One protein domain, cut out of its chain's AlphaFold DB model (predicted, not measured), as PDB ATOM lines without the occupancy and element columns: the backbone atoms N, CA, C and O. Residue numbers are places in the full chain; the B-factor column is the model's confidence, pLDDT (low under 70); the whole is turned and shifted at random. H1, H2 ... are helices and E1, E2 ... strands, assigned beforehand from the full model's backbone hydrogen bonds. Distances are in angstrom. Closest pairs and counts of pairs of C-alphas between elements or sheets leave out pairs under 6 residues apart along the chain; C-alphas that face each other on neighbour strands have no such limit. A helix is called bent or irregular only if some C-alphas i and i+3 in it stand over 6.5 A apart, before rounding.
ATOM      1  N   ARG A 205     384.802 291.741 322.954       81.38
ATOM      2  CA  ARG A 205     383.938 291.828 324.146       81.38
ATOM      3  C   ARG A 205     383.363 293.227 324.393       81.38
ATOM      4  O   ARG A 205     382.448 293.369 325.198       81.38
ATOM      5  N   GLU A 206     383.898 294.250 323.732       84.69
ATOM      6  CA  GLU A 206     383.399 295.628 323.794       84.69
ATOM      7  C   GLU A 206     382.200 295.874 322.854       84.69
ATOM      8  O   GLU A 206     381.613 296.963 322.886       84.69
ATOM      9  N   ALA A 207     381.823 294.872 322.048       87.31
ATOM     10  CA  ALA A 207     380.644 294.869 321.189       87.31
ATOM     11  C   ALA A 207     379.640 293.783 321.611       87.31
ATOM     12  O   ALA A 207     380.003 292.646 321.906       87.31
ATOM     13  N   THR A 208     378.354 294.129 321.588       87.94
ATOM     14  CA  THR A 208     377.243 293.181 321.742       87.94
ATOM     15  C   THR A 208     376.599 292.951 320.384       87.94
ATOM     16  O   THR A 208     376.220 293.908 319.713       87.94
ATOM     17  N   VAL A 209     376.465 291.692 319.968       86.00
ATOM     18  CA  VAL A 209     375.757 291.337 318.731       86.00
ATOM     19  C   VAL A 209     374.276 291.164 319.044       86.00
ATOM     20  O   VAL A 209     373.923 290.417 319.955       86.00
ATOM     21  N   HIS A 210     373.411 291.866 318.316       81.19
ATOM     22  CA  HIS A 210     371.962 291.800 318.527       81.19
ATOM     23  C   HIS A 210     371.269 290.764 317.650       81.19
ATOM     24  O   HIS A 210     370.191 290.298 318.009       81.19
ATOM     25  N   ASP A 211     371.859 290.429 316.504       67.69
ATOM     26  CA  ASP A 211     371.308 289.440 315.587       67.69
ATOM     27  C   ASP A 211     372.426 288.754 314.790       67.69
ATOM     28  O   ASP A 211     373.047 289.371 313.925       67.69
ATOM     29  N   ASP A 212     372.679 287.482 315.107       63.06
ATOM     30  CA  ASP A 212     373.620 286.611 314.386       63.06
ATOM     31  C   ASP A 212     372.943 285.827 313.250       63.06
ATOM     32  O   ASP A 212     373.628 285.263 312.397       63.06
ATOM     33  N   SER A 213     371.604 285.787 313.203       54.78
ATOM     34  CA  SER A 213     370.859 284.940 312.256       54.78
ATOM     35  C   SER A 213     370.999 285.382 310.795       54.78
ATOM     36  O   SER A 213     370.652 284.640 309.879       54.78
ATOM     37  N   LEU A 214     371.548 286.580 310.573       55.91
ATOM     38  CA  LEU A 214     371.741 287.202 309.264       55.91
ATOM     39  C   LEU A 214     373.216 287.260 308.834       55.91
ATOM     40  O   LEU A 214     373.506 287.743 307.738       55.91
ATOM     41  N   ALA A 215     374.146 286.722 309.635       59.09
ATOM     42  CA  ALA A 215     375.563 286.664 309.269       59.09
ATOM     43  C   ALA A 215     375.783 285.839 307.984       59.09
ATOM     44  O   ALA A 215     376.571 286.230 307.123       59.09
ATOM     45  N   GLU A 216     375.004 284.765 307.798       58.06
ATOM     46  CA  GLU A 216     374.969 283.964 306.561       58.06
ATOM     47  C   GLU A 216     374.432 284.748 305.349       58.06
ATOM     48  O   GLU A 216     374.739 284.416 304.207       58.06
ATOM     49  N   GLN A 217     373.672 285.823 305.585       63.03
ATOM     50  CA  GLN A 217     373.143 286.726 304.556       63.03
ATOM     51  C   GLN A 217     374.047 287.950 304.322       63.03
ATOM     52  O   GLN A 217     373.679 288.858 303.577       63.03
ATOM     53  N   GLY A 218     375.233 287.993 304.944       74.69
ATOM     54  CA  GLY A 218     376.195 289.083 304.786       74.69
ATOM     55  C   GLY A 218     375.854 290.347 305.582       74.69
ATOM     56  O   GLY A 218     376.267 291.435 305.189       74.69
ATOM     57  N   PHE A 219     375.109 290.245 306.686       86.25
ATOM     58  CA  PHE A 219     374.749 291.393 307.525       86.25
ATOM     59  C   PHE A 219     374.908 291.098 309.025       86.25
ATOM     60  O   PHE A 219     374.540 290.019 309.481       86.25
ATOM     61  N   ILE A 220     375.418 292.065 309.800       89.06
ATOM     62  CA  ILE A 220     375.555 291.961 311.265       89.06
ATOM     63  C   ILE A 220     375.106 293.266 311.938       89.06
ATOM     64  O   ILE A 220     375.555 294.348 311.560       89.06
ATOM     65  N   ASP A 221     374.255 293.167 312.966       91.56
ATOM     66  CA  ASP A 221     373.799 294.292 313.801       91.56
ATOM     67  C   ASP A 221     374.465 294.234 315.185       91.56
ATOM     68  O   ASP A 221     374.264 293.276 315.941       91.56
ATOM     69  N   ILE A 222     375.253 295.256 315.528       92.56
ATOM     70  CA  ILE A 222     376.033 295.314 316.769       92.56
ATOM     71  C   ILE A 222     375.829 296.629 317.520       92.56
ATOM     72  O   ILE A 222     375.561 297.677 316.936       92.56
ATOM     73  N   GLU A 223     376.043 296.596 318.827       92.12
ATOM     74  CA  GLU A 223     376.150 297.783 319.672       92.12
ATOM     75  C   GLU A 223     377.518 297.819 320.342       92.12
ATOM     76  O   GLU A 223     377.953 296.848 320.960       92.12
ATOM     77  N   ILE A 224     378.206 298.949 320.193       90.12
ATOM     78  CA  ILE A 224     379.509 299.199 320.803       90.12
ATOM     79  C   ILE A 224     379.295 300.108 322.005       90.12
ATOM     80  O   ILE A 224     378.620 301.141 321.920       90.12
ATOM     81  N   THR A 225     379.888 299.724 323.136       83.25
ATOM     82  CA  THR A 225     379.768 300.497 324.378       83.25
ATOM     83  C   THR A 225     380.240 301.950 324.184       83.25
ATOM     84  O   THR A 225     381.175 302.196 323.417       83.25
ATOM     85  N   PRO A 226     379.646 302.944 324.876       79.94
ATOM     86  CA  PRO A 226     380.044 304.349 324.733       79.94
ATOM     87  C   PRO A 226     381.544 304.604 324.950       79.94
ATOM     88  O   PRO A 226     382.123 305.465 324.293       79.94
ATOM     89  N   GLN A 227     382.178 303.846 325.848       78.38
ATOM     90  CA  GLN A 227     383.612 303.929 326.133       78.38
ATOM     91  C   GLN A 227     384.456 303.430 324.951       78.38
ATOM     92  O   GLN A 227     385.461 304.047 324.603       78.38
ATOM     93  N   ALA A 228     384.021 302.347 324.304       77.19
ATOM     94  CA  ALA A 228     384.694 301.737 323.163       77.19
ATOM     95  C   ALA A 228     384.381 302.418 321.821       77.19
ATOM     96  O   ALA A 228     385.128 302.263 320.859       77.19
ATOM     97  N   ALA A 229     383.326 303.238 321.756       72.38
ATOM     98  CA  ALA A 229     382.893 303.958 320.555       72.38
ATOM     99  C   ALA A 229     383.903 305.000 320.021       72.38
ATOM    100  O   ALA A 229     383.641 305.632 318.999       72.38
ATOM    101  N   ARG A 230     385.020 305.226 320.726       66.94
ATOM    102  CA  ARG A 230     386.168 306.035 320.271       66.94
ATOM    103  C   ARG A 230     387.227 305.208 319.526       66.94
ATOM    104  O   ARG A 230     388.150 305.776 318.944       66.94
ATOM    105  N   SER A 231     387.124 303.884 319.597       70.38
ATOM    106  CA  SER A 231     388.001 302.903 318.952       70.38
ATOM    107  C   SER A 231     387.161 301.841 318.238       70.38
ATOM    108  O   SER A 231     387.429 300.645 318.340       70.38
ATOM    109  N   GLU A 232     386.120 302.275 317.537       81.44
ATOM    110  CA  GLU A 232     385.120 301.397 316.944       81.44
ATOM    111  C   GLU A 232     385.708 300.445 315.894       81.44
ATOM    112  O   GLU A 232     385.345 299.272 315.876       81.44
ATOM    113  N   LEU A 233     386.664 300.900 315.073       78.69
ATOM    114  CA  LEU A 233     387.266 300.076 314.016       78.69
ATOM    115  C   LEU A 233     388.065 298.882 314.582       78.69
ATOM    116  O   LEU A 233     387.761 297.757 314.192       78.69
ATOM    117  N   PRO A 234     388.991 299.055 315.556       76.19
ATOM    118  CA  PRO A 234     389.634 297.922 316.232       76.19
ATOM    119  C   PRO A 234     388.665 296.911 316.861       76.19
ATOM    120  O   PRO A 234     388.927 295.708 316.829       76.19
ATOM    121  N   VAL A 235     387.555 297.384 317.441       82.56
ATOM    122  CA  VAL A 235     386.528 296.517 318.047       82.56
ATOM    123  C   VAL A 235     385.828 295.688 316.969       82.56
ATOM    124  O   VAL A 235     385.697 294.472 317.115       82.56
ATOM    125  N   ILE A 236     385.438 296.329 315.865       85.81
ATOM    126  CA  ILE A 236     384.809 295.677 314.711       85.81
ATOM    127  C   ILE A 236     385.768 294.666 314.072       85.81
ATOM    128  O   ILE A 236     385.371 293.536 313.816       85.81
ATOM    129  N   ASP A 237     387.045 295.009 313.900       80.38
ATOM    130  CA  ASP A 237     388.058 294.106 313.343       80.38
ATOM    131  C   ASP A 237     388.326 292.879 314.212       80.38
ATOM    132  O   ASP A 237     388.565 291.782 313.698       80.38
ATOM    133  N   ALA A 238     388.330 293.047 315.535       81.06
ATOM    134  CA  ALA A 238     388.438 291.926 316.460       81.06
ATOM    135  C   ALA A 238     387.209 291.010 316.343       81.06
ATOM    136  O   ALA A 238     387.361 289.795 316.222       81.06
ATOM    137  N   LEU A 239     386.008 291.597 316.299       85.56
ATOM    138  CA  LEU A 239     384.755 290.862 316.145       85.56
ATOM    139  C   LEU A 239     384.696 290.093 314.815       85.56
ATOM    140  O   LEU A 239     384.368 288.907 314.811       85.56
ATOM    141  N   CYS A 240     385.042 290.740 313.698       84.31
ATOM    142  CA  CYS A 240     385.044 290.126 312.371       84.31
ATOM    143  C   CYS A 240     385.997 288.936 312.286       84.31
ATOM    144  O   CYS A 240     385.626 287.904 311.729       84.31
ATOM    145  N   ARG A 241     387.202 289.063 312.859       81.88
ATOM    146  CA  ARG A 241     388.188 287.974 312.905       81.88
ATOM    147  C   ARG A 241     387.721 286.814 313.774       81.88
ATOM    148  O   ARG A 241     387.796 285.674 313.338       81.88
ATOM    149  N   GLU A 242     387.215 287.094 314.973       84.31
ATOM    150  CA  GLU A 242     386.748 286.056 315.902       84.31
ATOM    151  C   GLU A 242     385.561 285.264 315.337       84.31
ATOM    152  O   GLU A 242     385.462 284.056 315.543       84.31
ATOM    153  N   ARG A 243     384.683 285.936 314.586       82.56
ATOM    154  CA  ARG A 243     383.463 285.347 314.017       82.56
ATOM    155  C   ARG A 243     383.591 284.917 312.554       82.56
ATOM    156  O   ARG A 243     382.594 284.505 311.974       82.56
ATOM    157  N   ASN A 244     384.786 284.994 311.960       82.88
ATOM    158  CA  ASN A 244     385.036 284.690 310.541       82.88
ATOM    159  C   ASN A 244     384.051 285.392 309.584       82.88
ATOM    160  O   ASN A 244     383.533 284.792 308.642       82.88
ATOM    161  N   VAL A 245     383.776 286.671 309.840       83.75
ATOM    162  CA  VAL A 245     382.839 287.469 309.043       83.75
ATOM    163  C   VAL A 245     383.422 287.696 307.642       83.75
ATOM    164  O   VAL A 245     384.561 288.162 307.538       83.75
ATOM    165  N   PRO A 246     382.683 287.399 306.556       83.94
ATOM    166  CA  PRO A 246     383.209 287.558 305.206       83.94
ATOM    167  C   PRO A 246     383.385 289.044 304.832       83.94
ATOM    168  O   PRO A 246     382.586 289.877 305.264       83.94
ATOM    169  N   PRO A 247     384.356 289.398 303.963       82.00
ATOM    170  CA  PRO A 247     384.593 290.784 303.521       82.00
ATOM    171  C   PRO A 247     383.402 291.470 302.832       82.00
ATOM    172  O   PRO A 247     383.329 292.697 302.795       82.00
ATOM    173  N   SER A 248     382.470 290.688 302.278       83.88
ATOM    174  CA  SER A 248     381.225 291.188 301.681       83.88
ATOM    175  C   SER A 248     380.249 291.759 302.708       83.88
ATOM    176  O   SER A 248     379.373 292.552 302.341       83.88
ATOM    177  N   ALA A 249     380.375 291.348 303.974       88.31
ATOM    178  CA  ALA A 249     379.377 291.637 304.982       88.31
ATOM    179  C   ALA A 249     379.302 293.130 305.312       88.31
ATOM    180  O   ALA A 249     380.314 293.835 305.366       88.31
ATOM    181  N   VAL A 250     378.083 293.603 305.559       92.69
ATOM    182  CA  VAL A 250     377.807 294.956 306.044       92.69
ATOM    183  C   VAL A 250     377.489 294.893 307.528       92.69
ATOM    184  O   VAL A 250     376.635 294.125 307.966       92.69
ATOM    185  N   ILE A 251     378.172 295.723 308.304       93.12
ATOM    186  CA  ILE A 251     378.027 295.792 309.753       93.12
ATOM    187  C   ILE A 251     377.321 297.098 310.085       93.12
ATOM    188  O   ILE A 251     377.818 298.176 309.760       93.12
ATOM    189  N   LEU A 252     376.166 296.992 310.733       94.25
ATOM    190  CA  LEU A 252     375.464 298.108 311.352       94.25
ATOM    191  C   LEU A 252     375.903 298.194 312.814       94.25
ATOM    192  O   LEU A 252     375.516 297.363 313.629       94.25
ATOM    193  N   ALA A 253     376.711 299.197 313.141       93.50
ATOM    194  CA  ALA A 253     377.228 299.432 314.479       93.50
ATOM    195  C   ALA A 253     376.571 300.658 315.125       93.50
ATOM    196  O   ALA A 253     376.696 301.789 314.652       93.50
ATOM    197  N   TRP A 254     375.903 300.443 316.254       92.81
ATOM    198  CA  TRP A 254     375.371 301.505 317.104       92.81
ATOM    199  C   TRP A 254     376.469 301.991 318.053       92.81
ATOM    200  O   TRP A 254     376.930 301.243 318.913       92.81
ATOM    201  N   LEU A 255     376.898 303.248 317.898       89.06
ATOM    202  CA  LEU A 255     378.030 303.827 318.627       89.06
ATOM    203  C   LEU A 255     377.528 304.782 319.721       89.06
ATOM    204  O   LEU A 255     377.209 305.944 319.453       89.06
ATOM    205  N   GLY A 256     377.442 304.315 320.967       83.00
ATOM    206  CA  GLY A 256     376.911 305.140 322.063       83.00
ATOM    207  C   GLY A 256     375.410 305.395 321.901       83.00
ATOM    208  O   GLY A 256     374.710 304.446 321.601       83.00
ATOM    209  N   ARG A 257     374.899 306.624 322.097       79.94
ATOM    210  CA  ARG A 257     373.480 306.995 321.828       79.94
ATOM    211  C   ARG A 257     373.282 307.815 320.552       79.94
ATOM    212  O   ARG A 257     372.195 307.814 319.984       79.94
ATOM    213  N   GLU A 258     374.336 308.475 320.102       82.62
ATOM    214  CA  GLU A 258     374.252 309.604 319.173       82.62
ATOM    215  C   GLU A 258     374.734 309.260 317.768       82.62
ATOM    216  O   GLU A 258     374.699 310.113 316.892       82.62
ATOM    217  N   ARG A 259     375.233 308.041 317.531       87.25
ATOM    218  CA  ARG A 259     375.827 307.684 316.242       87.25
ATOM    219  C   ARG A 259     375.477 306.271 315.802       87.25
ATOM    220  O   ARG A 259     375.279 305.367 316.623       87.25
ATOM    221  N   VAL A 260     375.426 306.118 314.486       91.94
ATOM    222  CA  VAL A 260     375.291 304.856 313.761       91.94
ATOM    223  C   VAL A 260     376.375 304.804 312.695       91.94
ATOM    224  O   VAL A 260     376.631 305.807 312.034       91.94
ATOM    225  N   LEU A 261     376.996 303.641 312.532       92.69
ATOM    226  CA  LEU A 261     378.009 303.347 311.528       92.69
ATOM    227  C   LEU A 261     377.550 302.162 310.673       92.69
ATOM    228  O   LEU A 261     377.205 301.113 311.204       92.69
ATOM    229  N   LEU A 262     377.586 302.319 309.354       94.06
ATOM    230  CA  LEU A 262     377.532 301.233 308.379       94.06
ATOM    231  C   LEU A 262     378.936 301.002 307.827       94.06
ATOM    232  O   LEU A 262     379.503 301.915 307.228       94.06
ATOM    233  N   ILE A 263     379.496 299.806 308.001       92.56
ATOM    234  CA  ILE A 263     380.855 299.499 307.537       92.56
ATOM    235  C   ILE A 263     380.951 298.172 306.786       92.56
ATOM    236  O   ILE A 263     380.289 297.199 307.141       92.56
ATOM    237  N   ARG A 264     381.804 298.133 305.755       90.94
ATOM    238  CA  ARG A 264     382.195 296.924 305.018       90.94
ATOM    239  C   ARG A 264     383.719 296.781 305.032       90.94
ATOM    240  O   ARG A 264     384.429 297.687 304.610       90.94
ATOM    241  N   ARG A 265     384.231 295.634 305.488       85.06
ATOM    242  CA  ARG A 265     385.679 295.340 305.550       85.06
ATOM    243  C   ARG A 265     386.160 294.661 304.264       85.06
ATOM    244  O   ARG A 265     386.599 293.515 304.274       85.06
ATOM    245  N   ASP A 266     386.057 295.370 303.142       84.25
ATOM    246  CA  ASP A 266     386.487 294.873 301.830       84.25
ATOM    247  C   ASP A 266     387.967 295.179 301.569       84.25
ATOM    248  O   ASP A 266     388.315 296.153 300.908       84.25
ATOM    249  N   THR A 267     388.854 294.311 302.051       78.81
ATOM    250  CA  THR A 267     390.314 294.445 301.872       78.81
ATOM    251  C   THR A 267     390.779 294.297 300.420       78.81
ATOM    252  O   THR A 267     391.928 294.589 300.098       78.81
ATOM    253  N   SER A 268     389.912 293.818 299.529       79.06
ATOM    254  CA  SER A 268     390.243 293.503 298.136       79.06
ATOM    255  C   SER A 268     389.701 294.509 297.121       79.06
ATOM    256  O   SER A 268     389.940 294.348 295.927       79.06
ATOM    257  N   PHE A 269     388.933 295.490 297.593       81.62
ATOM    258  CA  PHE A 269     388.136 296.411 296.783       81.62
ATOM    259  C   PHE A 269     387.238 295.715 295.740       81.62
ATOM    260  O   PHE A 269     387.002 296.233 294.647       81.62
ATOM    261  N   SER A 270     386.720 294.530 296.076       83.75
ATOM    262  CA  SER A 270     385.898 293.716 295.171       83.75
ATOM    263  C   SER A 270     384.414 294.090 295.173       83.75
ATOM    264  O   SER A 270     383.678 293.620 294.308       83.75
ATOM    265  N   TYR A 271     383.960 294.911 296.122       87.94
ATOM    266  CA  TYR A 271     382.552 295.280 296.277       87.94
ATOM    267  C   TYR A 271     382.292 296.764 295.978       87.94
ATOM    268  O   TYR A 271     383.207 297.578 295.978       87.94
ATOM    269  N   PRO A 272     381.050 297.176 295.708       90.38
ATOM    270  CA  PRO A 272     380.729 298.596 295.610       90.38
ATOM    271  C   PRO A 272     380.918 299.300 296.959       90.38
ATOM    272  O   PRO A 272     380.676 298.695 298.009       90.38
ATOM    273  N   ALA A 273     381.289 300.580 296.934       90.81
ATOM    274  CA  ALA A 273     381.437 301.368 298.151       90.81
ATOM    275  C   ALA A 273     380.069 301.675 298.775       90.81
ATOM    276  O   ALA A 273     379.129 302.063 298.070       90.81
ATOM    277  N   LEU A 274     379.956 301.558 300.101       92.31
ATOM    278  CA  LEU A 274     378.698 301.810 300.817       92.31
ATOM    279  C   LEU A 274     378.183 303.229 300.579       92.31
ATOM    280  O   LEU A 274     376.998 303.424 300.320       92.31
ATOM    281  N   ARG A 275     379.084 304.212 300.607       90.69
ATOM    282  CA  ARG A 275     378.754 305.617 300.374       90.69
ATOM    283  C   ARG A 275     378.129 305.836 299.001       90.69
ATOM    284  O   ARG A 275     377.064 306.435 298.914       90.69
ATOM    285  N   TRP A 276     378.750 305.303 297.949       90.38
ATOM    286  CA  TRP A 276     378.233 305.446 296.589       90.38
ATOM    287  C   TRP A 276     376.843 304.812 296.459       90.38
ATOM    288  O   TRP A 276     375.952 305.402 295.857       90.38
ATOM    289  N   GLN A 277     376.636 303.637 297.060       91.00
ATOM    290  CA  GLN A 277     375.345 302.942 297.055       91.00
ATOM    291  C   GLN A 277     374.249 303.744 297.759       91.00
ATOM    292  O   GLN A 277     373.143 303.867 297.238       91.00
ATOM    293  N   ILE A 278     374.566 304.303 298.925       90.88
ATOM    294  CA  ILE A 278     373.663 305.154 299.702       90.88
ATOM    295  C   ILE A 278     373.304 306.419 298.915       90.88
ATOM    296  O   ILE A 278     372.138 306.778 298.846       90.88
ATOM    297  N   GLU A 279     374.288 307.070 298.292       86.38
ATOM    298  CA  GLU A 279     374.093 308.324 297.555       86.38
ATOM    299  C   GLU A 279     373.335 308.134 296.235       86.38
ATOM    300  O   GLU A 279     372.525 308.983 295.874       86.38
ATOM    301  N   ASN A 280     373.588 307.038 295.512       82.81
ATOM    302  CA  ASN A 280     373.165 306.900 294.113       82.81
ATOM    303  C   ASN A 280     372.093 305.827 293.871       82.81
ATOM    304  O   ASN A 280     371.475 305.841 292.809       82.81
ATOM    305  N   ARG A 281     371.881 304.873 294.791       83.44
ATOM    306  CA  ARG A 281     370.939 303.752 294.580       83.44
ATOM    307  C   ARG A 281     369.894 303.585 295.673       83.44
ATOM    308  O   ARG A 281     368.759 303.269 295.344       83.44
ATOM    309  N   HIS A 282     370.274 303.777 296.934       88.81
ATOM    310  CA  HIS A 282     369.435 303.455 298.098       88.81
ATOM    311  C   HIS A 282     369.151 304.678 298.979       88.81
ATOM    312  O   HIS A 282     368.929 304.542 300.183       88.81
ATOM    313  N   ALA A 283     369.192 305.883 298.402       87.12
ATOM    314  CA  ALA A 283     368.926 307.132 299.117       87.12
ATOM    315  C   ALA A 283     367.491 307.188 299.675       87.12
ATOM    316  O   ALA A 283     367.243 307.784 300.723       87.12
ATOM    317  N   ASP A 284     366.550 306.529 299.001       84.44
ATOM    318  CA  ASP A 284     365.156 306.358 299.411       84.44
ATOM    319  C   ASP A 284     365.018 305.535 300.702       84.44
ATOM    320  O   ASP A 284     364.164 305.842 301.535       84.44
ATOM    321  N   LEU A 285     365.901 304.551 300.905       89.19
ATOM    322  CA  LEU A 285     365.941 303.707 302.104       89.19
ATOM    323  C   LEU A 285     366.583 304.401 303.315       89.19
ATOM    324  O   LEU A 285     366.442 303.920 304.443       89.19
ATOM    325  N   VAL A 286     367.288 305.515 303.107       90.94
ATOM    326  CA  VAL A 286     367.792 306.355 304.199       90.94
ATOM    327  C   VAL A 286     366.610 307.121 304.801       90.94
ATOM    328  O   VAL A 286     365.833 307.711 304.043       90.94
ATOM    329  N   PRO A 287     366.470 307.173 306.142       90.19
ATOM    330  CA  PRO A 287     365.392 307.941 306.749       90.19
ATOM    331  C   PRO A 287     365.464 309.413 306.336       90.19
ATOM    332  O   PRO A 287     366.547 310.000 306.336       90.19
ATOM    333  N   ASP A 288     364.313 310.020 306.038       87.25
ATOM    334  CA  ASP A 288     364.206 311.366 305.455       87.25
ATOM    335  C   ASP A 288     365.055 312.418 306.188       87.25
ATOM    336  O   ASP A 288     365.772 313.190 305.555       87.25
ATOM    337  N   ALA A 289     365.043 312.400 307.527       86.00
ATOM    338  CA  ALA A 289     365.788 313.338 308.371       86.00
ATOM    339  C   ALA A 289     367.323 313.246 308.229       86.00
ATOM    340  O   ALA A 289     368.031 314.161 308.662       86.00
ATOM    341  N   TYR A 290     367.830 312.159 307.645       87.44
ATOM    342  CA  TYR A 290     369.252 311.845 307.509       87.44
ATOM    343  C   TYR A 290     369.726 311.739 306.050       87.44
ATOM    344  O   TYR A 290     370.917 311.527 305.816       87.44
ATOM    345  N   ARG A 291     368.839 311.907 305.058       86.94
ATOM    346  CA  ARG A 291     369.216 311.885 303.636       86.94
ATOM    347  C   ARG A 291     370.247 312.970 303.325       86.94
ATOM    348  O   ARG A 291     370.045 314.135 303.650       86.94
ATOM    349  N   GLY A 292     371.365 312.569 302.716       81.31
ATOM    350  CA  GLY A 292     372.476 313.468 302.379       81.31
ATOM    351  C   GLY A 292     373.246 314.025 303.583       81.31
ATOM    352  O   GLY A 292     374.084 314.903 303.405       81.31
ATOM    353  N   ARG A 293     372.975 313.541 304.805       82.50
ATOM    354  CA  ARG A 293     373.629 313.987 306.050       82.50
ATOM    355  C   ARG A 293     374.621 312.961 306.606       82.50
ATOM    356  O   ARG A 293     374.961 313.002 307.789       82.50
ATOM    357  N   HIS A 294     375.054 312.013 305.779       84.69
ATOM    358  CA  HIS A 294     376.078 311.037 306.140       84.69
ATOM    359  C   HIS A 294     377.491 311.598 305.971       84.69
ATOM    360  O   HIS A 294     377.732 312.517 305.192       84.69
ATOM    361  N   TYR A 295     378.451 311.013 306.684       78.19
ATOM    362  CA  TYR A 295     379.867 311.382 306.607       78.19
ATOM    363  C   TYR A 295     380.775 310.156 306.768       78.19
ATOM    364  O   TYR A 295     380.307 309.050 307.034       78.19
ATOM    365  N   GLY A 296     382.085 310.353 306.606       75.50
ATOM    366  CA  GLY A 296     383.092 309.294 306.714       75.50
ATOM    367  C   GLY A 296     383.645 308.810 305.366       75.50
ATOM    368  O   GLY A 296     383.296 309.352 304.309       75.50
ATOM    369  N   PRO A 297     384.578 307.839 305.397       76.88
ATOM    370  CA  PRO A 297     385.144 307.235 304.197       76.88
ATOM    371  C   PRO A 297     384.113 306.371 303.460       76.88
ATOM    372  O   PRO A 297     383.044 306.044 303.972       76.88
ATOM    373  N   GLN A 298     384.442 305.982 302.231       84.88
ATOM    374  CA  GLN A 298     383.476 305.369 301.319       84.88
ATOM    375  C   GLN A 298     382.921 304.003 301.771       84.88
ATOM    376  O   GLN A 298     381.807 303.651 301.386       84.88
ATOM    377  N   ASP A 299     383.654 303.276 302.619       87.88
ATOM    378  CA  ASP A 299     383.257 301.969 303.160       87.88
ATOM    379  C   ASP A 299     382.890 301.996 304.648       87.88
ATOM    380  O   ASP A 299     382.544 300.954 305.194       87.88
ATOM    381  N   ALA A 300     382.930 303.165 305.297       87.56
ATOM    382  CA  ALA A 300     382.530 303.355 306.691       87.56
ATOM    383  C   ALA A 300     381.699 304.646 306.800       87.56
ATOM    384  O   ALA A 300     382.231 305.745 306.957       87.56
ATOM    385  N   VAL A 301     380.384 304.502 306.649       89.19
ATOM    386  CA  VAL A 301     379.427 305.606 306.529       89.19
ATOM    387  C   VAL A 301     378.721 305.828 307.856       89.19
ATOM    388  O   VAL A 301     378.082 304.925 308.394       89.19
ATOM    389  N   TYR A 302     378.814 307.046 308.367       87.69
ATOM    390  CA  TYR A 302     378.296 307.424 309.671       87.69
ATOM    391  C   TYR A 302     377.067 308.323 309.553       87.69
ATOM    392  O   TYR A 302     376.960 309.143 308.641       87.69
ATOM    393  N   TYR A 303     376.180 308.199 310.537       88.62
ATOM    394  CA  TYR A 303     375.024 309.061 310.747       88.62
ATOM    395  C   TYR A 303     375.006 309.549 312.191       88.62
ATOM    396  O   TYR A 303     375.095 308.749 313.129       88.62
ATOM    397  N   ARG A 304     374.842 310.861 312.370       85.94
ATOM    398  CA  ARG A 304     374.613 311.465 313.682       85.94
ATOM    399  C   ARG A 304     373.124 311.422 313.996       85.94
ATOM    400  O   ARG A 304     372.323 311.973 313.255       85.94
ATOM    401  N   ILE A 305     372.772 310.771 315.095       86.88
ATOM    402  CA  ILE A 305     371.410 310.616 315.590       86.88
ATOM    403  C   ILE A 305     371.095 311.763 316.535       86.88
ATOM    404  O   ILE A 305     371.723 311.916 317.585       86.88
ATOM    405  N   ASP A 306     370.070 312.529 316.186       81.19
ATOM    406  CA  ASP A 306     369.488 313.487 317.109       81.19
ATOM    407  C   ASP A 306     368.543 312.761 318.073       81.19
ATOM    408  O   ASP A 306     367.362 312.538 317.787       81.19
ATOM    409  N   SER A 307     369.095 312.384 319.227       69.69
ATOM    410  CA  SER A 307     368.366 311.674 320.282       69.69
ATOM    411  C   SER A 307     367.243 312.491 320.930       69.69
ATOM    412  O   SER A 307     366.436 311.919 321.660       69.69
ATOM    413  N   THR A 308     367.169 313.803 320.666       72.38
ATOM    414  CA  THR A 308     366.071 314.654 321.148       72.38
ATOM    415  C   THR A 308     364.841 314.582 320.246       72.38
ATOM    416  O   THR A 308     363.725 314.789 320.717       72.38
ATOM    417  N   THR A 309     365.041 314.224 318.975       70.69
ATOM    418  CA  THR A 309     364.002 314.282 317.940       70.69
ATOM    419  C   THR A 309     363.548 312.892 317.487       70.69
ATOM    420  O   THR A 309     362.398 312.728 317.089       70.69
ATOM    421  N   HIS A 310     364.408 311.869 317.566       78.19
ATOM    422  CA  HIS A 310     364.084 310.513 317.111       78.19
ATOM    423  C   HIS A 310     364.535 309.439 318.106       78.19
ATOM    424  O   HIS A 310     365.696 309.395 318.518       78.19
ATOM    425  N   GLU A 311     363.641 308.501 318.435       82.12
ATOM    426  CA  GLU A 311     364.003 307.332 319.235       82.12
ATOM    427  C   GLU A 311     364.766 306.295 318.395       82.12
ATOM    428  O   GLU A 311     364.361 305.923 317.291       82.12
ATOM    429  N   ARG A 312     365.855 305.744 318.948       85.38
ATOM    430  CA  ARG A 312     366.661 304.698 318.285       85.38
ATOM    431  C   ARG A 312     365.850 303.467 317.880       85.38
ATOM    432  O   ARG A 312     366.127 302.875 316.841       85.38
ATOM    433  N   SER A 313     364.863 303.085 318.689       85.44
ATOM    434  CA  SER A 313     363.943 301.971 318.420       85.44
ATOM    435  C   SER A 313     363.212 302.132 317.082       85.44
ATOM    436  O   SER A 313     362.976 301.138 316.401       85.44
ATOM    437  N   GLN A 314     362.914 303.370 316.679       87.50
ATOM    438  CA  GLN A 314     362.220 303.696 315.431       87.50
ATOM    439  C   GLN A 314     363.170 303.695 314.227       87.50
ATOM    440  O   GLN A 314     362.805 303.245 313.142       87.50
ATOM    441  N   LEU A 315     364.410 304.153 314.423       90.50
ATOM    442  CA  LEU A 315     365.421 304.216 313.361       90.50
ATOM    443  C   LEU A 315     366.061 302.859 313.067       90.50
ATOM    444  O   LEU A 315     366.490 302.604 311.941       90.50
ATOM    445  N   ARG A 316     366.138 301.970 314.065       90.75
ATOM    446  CA  ARG A 316     366.835 300.688 313.924       90.75
ATOM    447  C   ARG A 316     366.274 299.796 312.815       90.75
ATOM    448  O   ARG A 316     367.083 299.323 312.020       90.75
ATOM    449  N   PRO A 317     364.951 299.603 312.671       91.31
ATOM    450  CA  PRO A 317     364.391 298.861 311.542       91.31
ATOM    451  C   PRO A 317     364.747 299.462 310.175       91.31
ATOM    452  O   PRO A 317     365.044 298.719 309.242       91.31
ATOM    453  N   GLN A 318     364.769 300.793 310.058       92.31
ATOM    454  CA  GLN A 318     365.075 301.487 308.801       92.31
ATOM    455  C   GLN A 318     366.548 301.298 308.409       92.31
ATOM    456  O   GLN A 318     366.839 300.863 307.295       92.31
ATOM    457  N   PHE A 319     367.480 301.513 309.345       92.94
ATOM    458  CA  PHE A 319     368.904 301.263 309.099       92.94
ATOM    459  C   PHE A 319     369.223 299.781 308.878       92.94
ATOM    460  O   PHE A 319     370.105 299.475 308.079       92.94
ATOM    461  N   ARG A 320     368.499 298.858 309.526       91.62
ATOM    462  CA  ARG A 320     368.614 297.419 309.237       91.62
ATOM    463  C   ARG A 320     368.191 297.107 307.806       91.62
ATOM    464  O   ARG A 320     368.934 296.425 307.114       91.62
ATOM    465  N   ASN A 321     367.061 297.643 307.344       90.31
ATOM    466  CA  ASN A 321     366.615 297.463 305.960       90.31
ATOM    467  C   ASN A 321     367.663 297.979 304.956       90.31
ATOM    468  O   ASN A 321     368.061 297.255 304.044       90.31
ATOM    469  N   LEU A 322     368.183 299.192 305.180       92.44
ATOM    470  CA  LEU A 322     369.266 299.753 304.372       92.44
ATOM    471  C   LEU A 322     370.505 298.840 304.374       92.44
ATOM    472  O   LEU A 322     371.014 298.494 303.311       92.44
ATOM    473  N   ALA A 323     370.971 298.405 305.546       91.81
ATOM    474  CA  ALA A 323     372.152 297.555 305.673       91.81
ATOM    475  C   ALA A 323     371.982 296.190 304.987       91.81
ATOM    476  O   ALA A 323     372.877 295.754 304.262       91.81
ATOM    477  N   SER A 324     370.824 295.545 305.150       88.44
ATOM    478  CA  SER A 324     370.492 294.296 304.459       88.44
ATOM    479  C   SER A 324     370.472 294.483 302.943       88.44
ATOM    480  O   SER A 324     370.973 293.630 302.210       88.44
ATOM    481  N   ARG A 325     369.960 295.618 302.445       88.94
ATOM    482  CA  ARG A 325     369.977 295.910 301.009       88.94
ATOM    483  C   ARG A 325     371.392 296.137 300.479       88.94
ATOM    484  O   ARG A 325     371.736 295.626 299.413       88.94
ATOM    485  N   LEU A 326     372.223 296.851 301.235       91.06
ATOM    486  CA  LEU A 326     373.629 297.071 300.904       91.06
ATOM    487  C   LEU A 326     374.415 295.751 300.867       91.06
ATOM    488  O   LEU A 326     375.221 295.564 299.956       91.06
ATOM    489  N   ALA A 327     374.155 294.832 301.803       88.25
ATOM    490  CA  ALA A 327     374.818 293.529 301.901       88.25
ATOM    491  C   ALA A 327     374.637 292.654 300.653       88.25
ATOM    492  O   ALA A 327     375.599 292.048 300.184       88.25
ATOM    493  N   VAL A 328     373.432 292.630 300.081       85.56
ATOM    494  CA  VAL A 328     373.124 291.807 298.896       85.56
ATOM    495  C   VAL A 328     373.480 292.483 297.569       85.56
ATOM    496  O   VAL A 328     373.468 291.834 296.525       85.56
ATOM    497  N   THR A 329     373.798 293.781 297.579       85.38
ATOM    498  CA  THR A 329     374.086 294.530 296.351       85.38
ATOM    499  C   THR A 329     375.540 294.325 295.919       85.38
ATOM    500  O   THR A 329     376.467 294.851 296.537       85.38
ATOM    501  N   GLN A 330     375.736 293.573 294.833       83.31
ATOM    502  CA  GLN A 330     377.064 293.235 294.304       83.31
ATOM    503  C   GLN A 330     377.559 294.196 293.208       83.31
ATOM    504  O   GLN A 330     378.758 294.249 292.950       83.31
ATOM    505  N   SER A 331     376.669 294.969 292.573       84.88
ATOM    506  CA  SER A 331     377.014 295.944 291.527       84.88
ATOM    507  C   SER A 331     376.930 297.394 292.015       84.88
ATOM    508  O   SER A 331     376.192 297.710 292.946       84.88
TER     509      SER A 331
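What this domain is: This is residues 205 to 331 of the 718 residues of an uncharacterized protein of Nocardia cerradoensis (UniProt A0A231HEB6). A twisted five-stranded sheet is the middle of three layers, with the long helix H3 packed along one face and the shorter H1 slantwise over the other; H2 only grazes the sheet. The printed part has 127 residues, with three named helices and five named strands in the order E1 E2 H1 E3 E4 H2 E5 H3. The mixed sheet runs E1 E2 E3 E4 E5; the class is mixed, helices and strands, with under half of the residues in named elements. The whole is compact and rounded, with a radius of gyration of the C-alphas of 13.4 A and spans of 37 by 35 by 26 A.

How they stand to each other: E1, residues 207 to 211, and E2, residues 219 to 224, form an antiparallel hairpin, with N 208 and O 223 within hydrogen-bond range at 2.8 A. E3, residues 250 to 255, is parallel to E2, with N 222 and O 252 at 2.8 A. E3 and E4, residues 259 to 264, form a hairpin, with N 253 and O 261 at 2.8 A. E5, residues 300 to 304, is antiparallel to E4, with N 262 and O 301 at 2.8 A. H1, residues 232 to 242, is over E2 and E3 at a height over the sheet of 9.4 A; E2, H1 and E3 make a strand-helix-strand unit, two parallel strands with a helix between, its crossover right-handed. H3, residues 312 to 328, is on the opposite face at 8.2 A, along the strands; its closest C-alphas to E3 are those of Ala 327 and Val 250, 5.3 A apart. H2, residues 274 to 280, is close to but not clearly touching H3, about perpendicular at 88 degrees, with the C-alphas of Leu 274 and Leu 326 closest at 6.9 A. Every O i to N i+4 pair is within hydrogen-bond range in H1 and H2, and 11 of 13 in H3.

Where its parts are: E1 begins at C-alpha 207 (380.644, 294.869, 321.189). E4 is 16.8 A long, H1 15.5 A and H3 24.2 A. H3 is only just irregular, with C-alphas 314 and 317 6.6 A apart, and ends at C-alpha 328 (373.124, 291.807, 298.896).

The domain as a whole: The C-alphas farthest apart, those of Ser 268 and Thr 308, are 39.5 A apart. The printed part has no cut; the link from H2 to E5, residues 281 to 299, is long. Residues 211 to 217, 230 and 307 have pLDDT under 70.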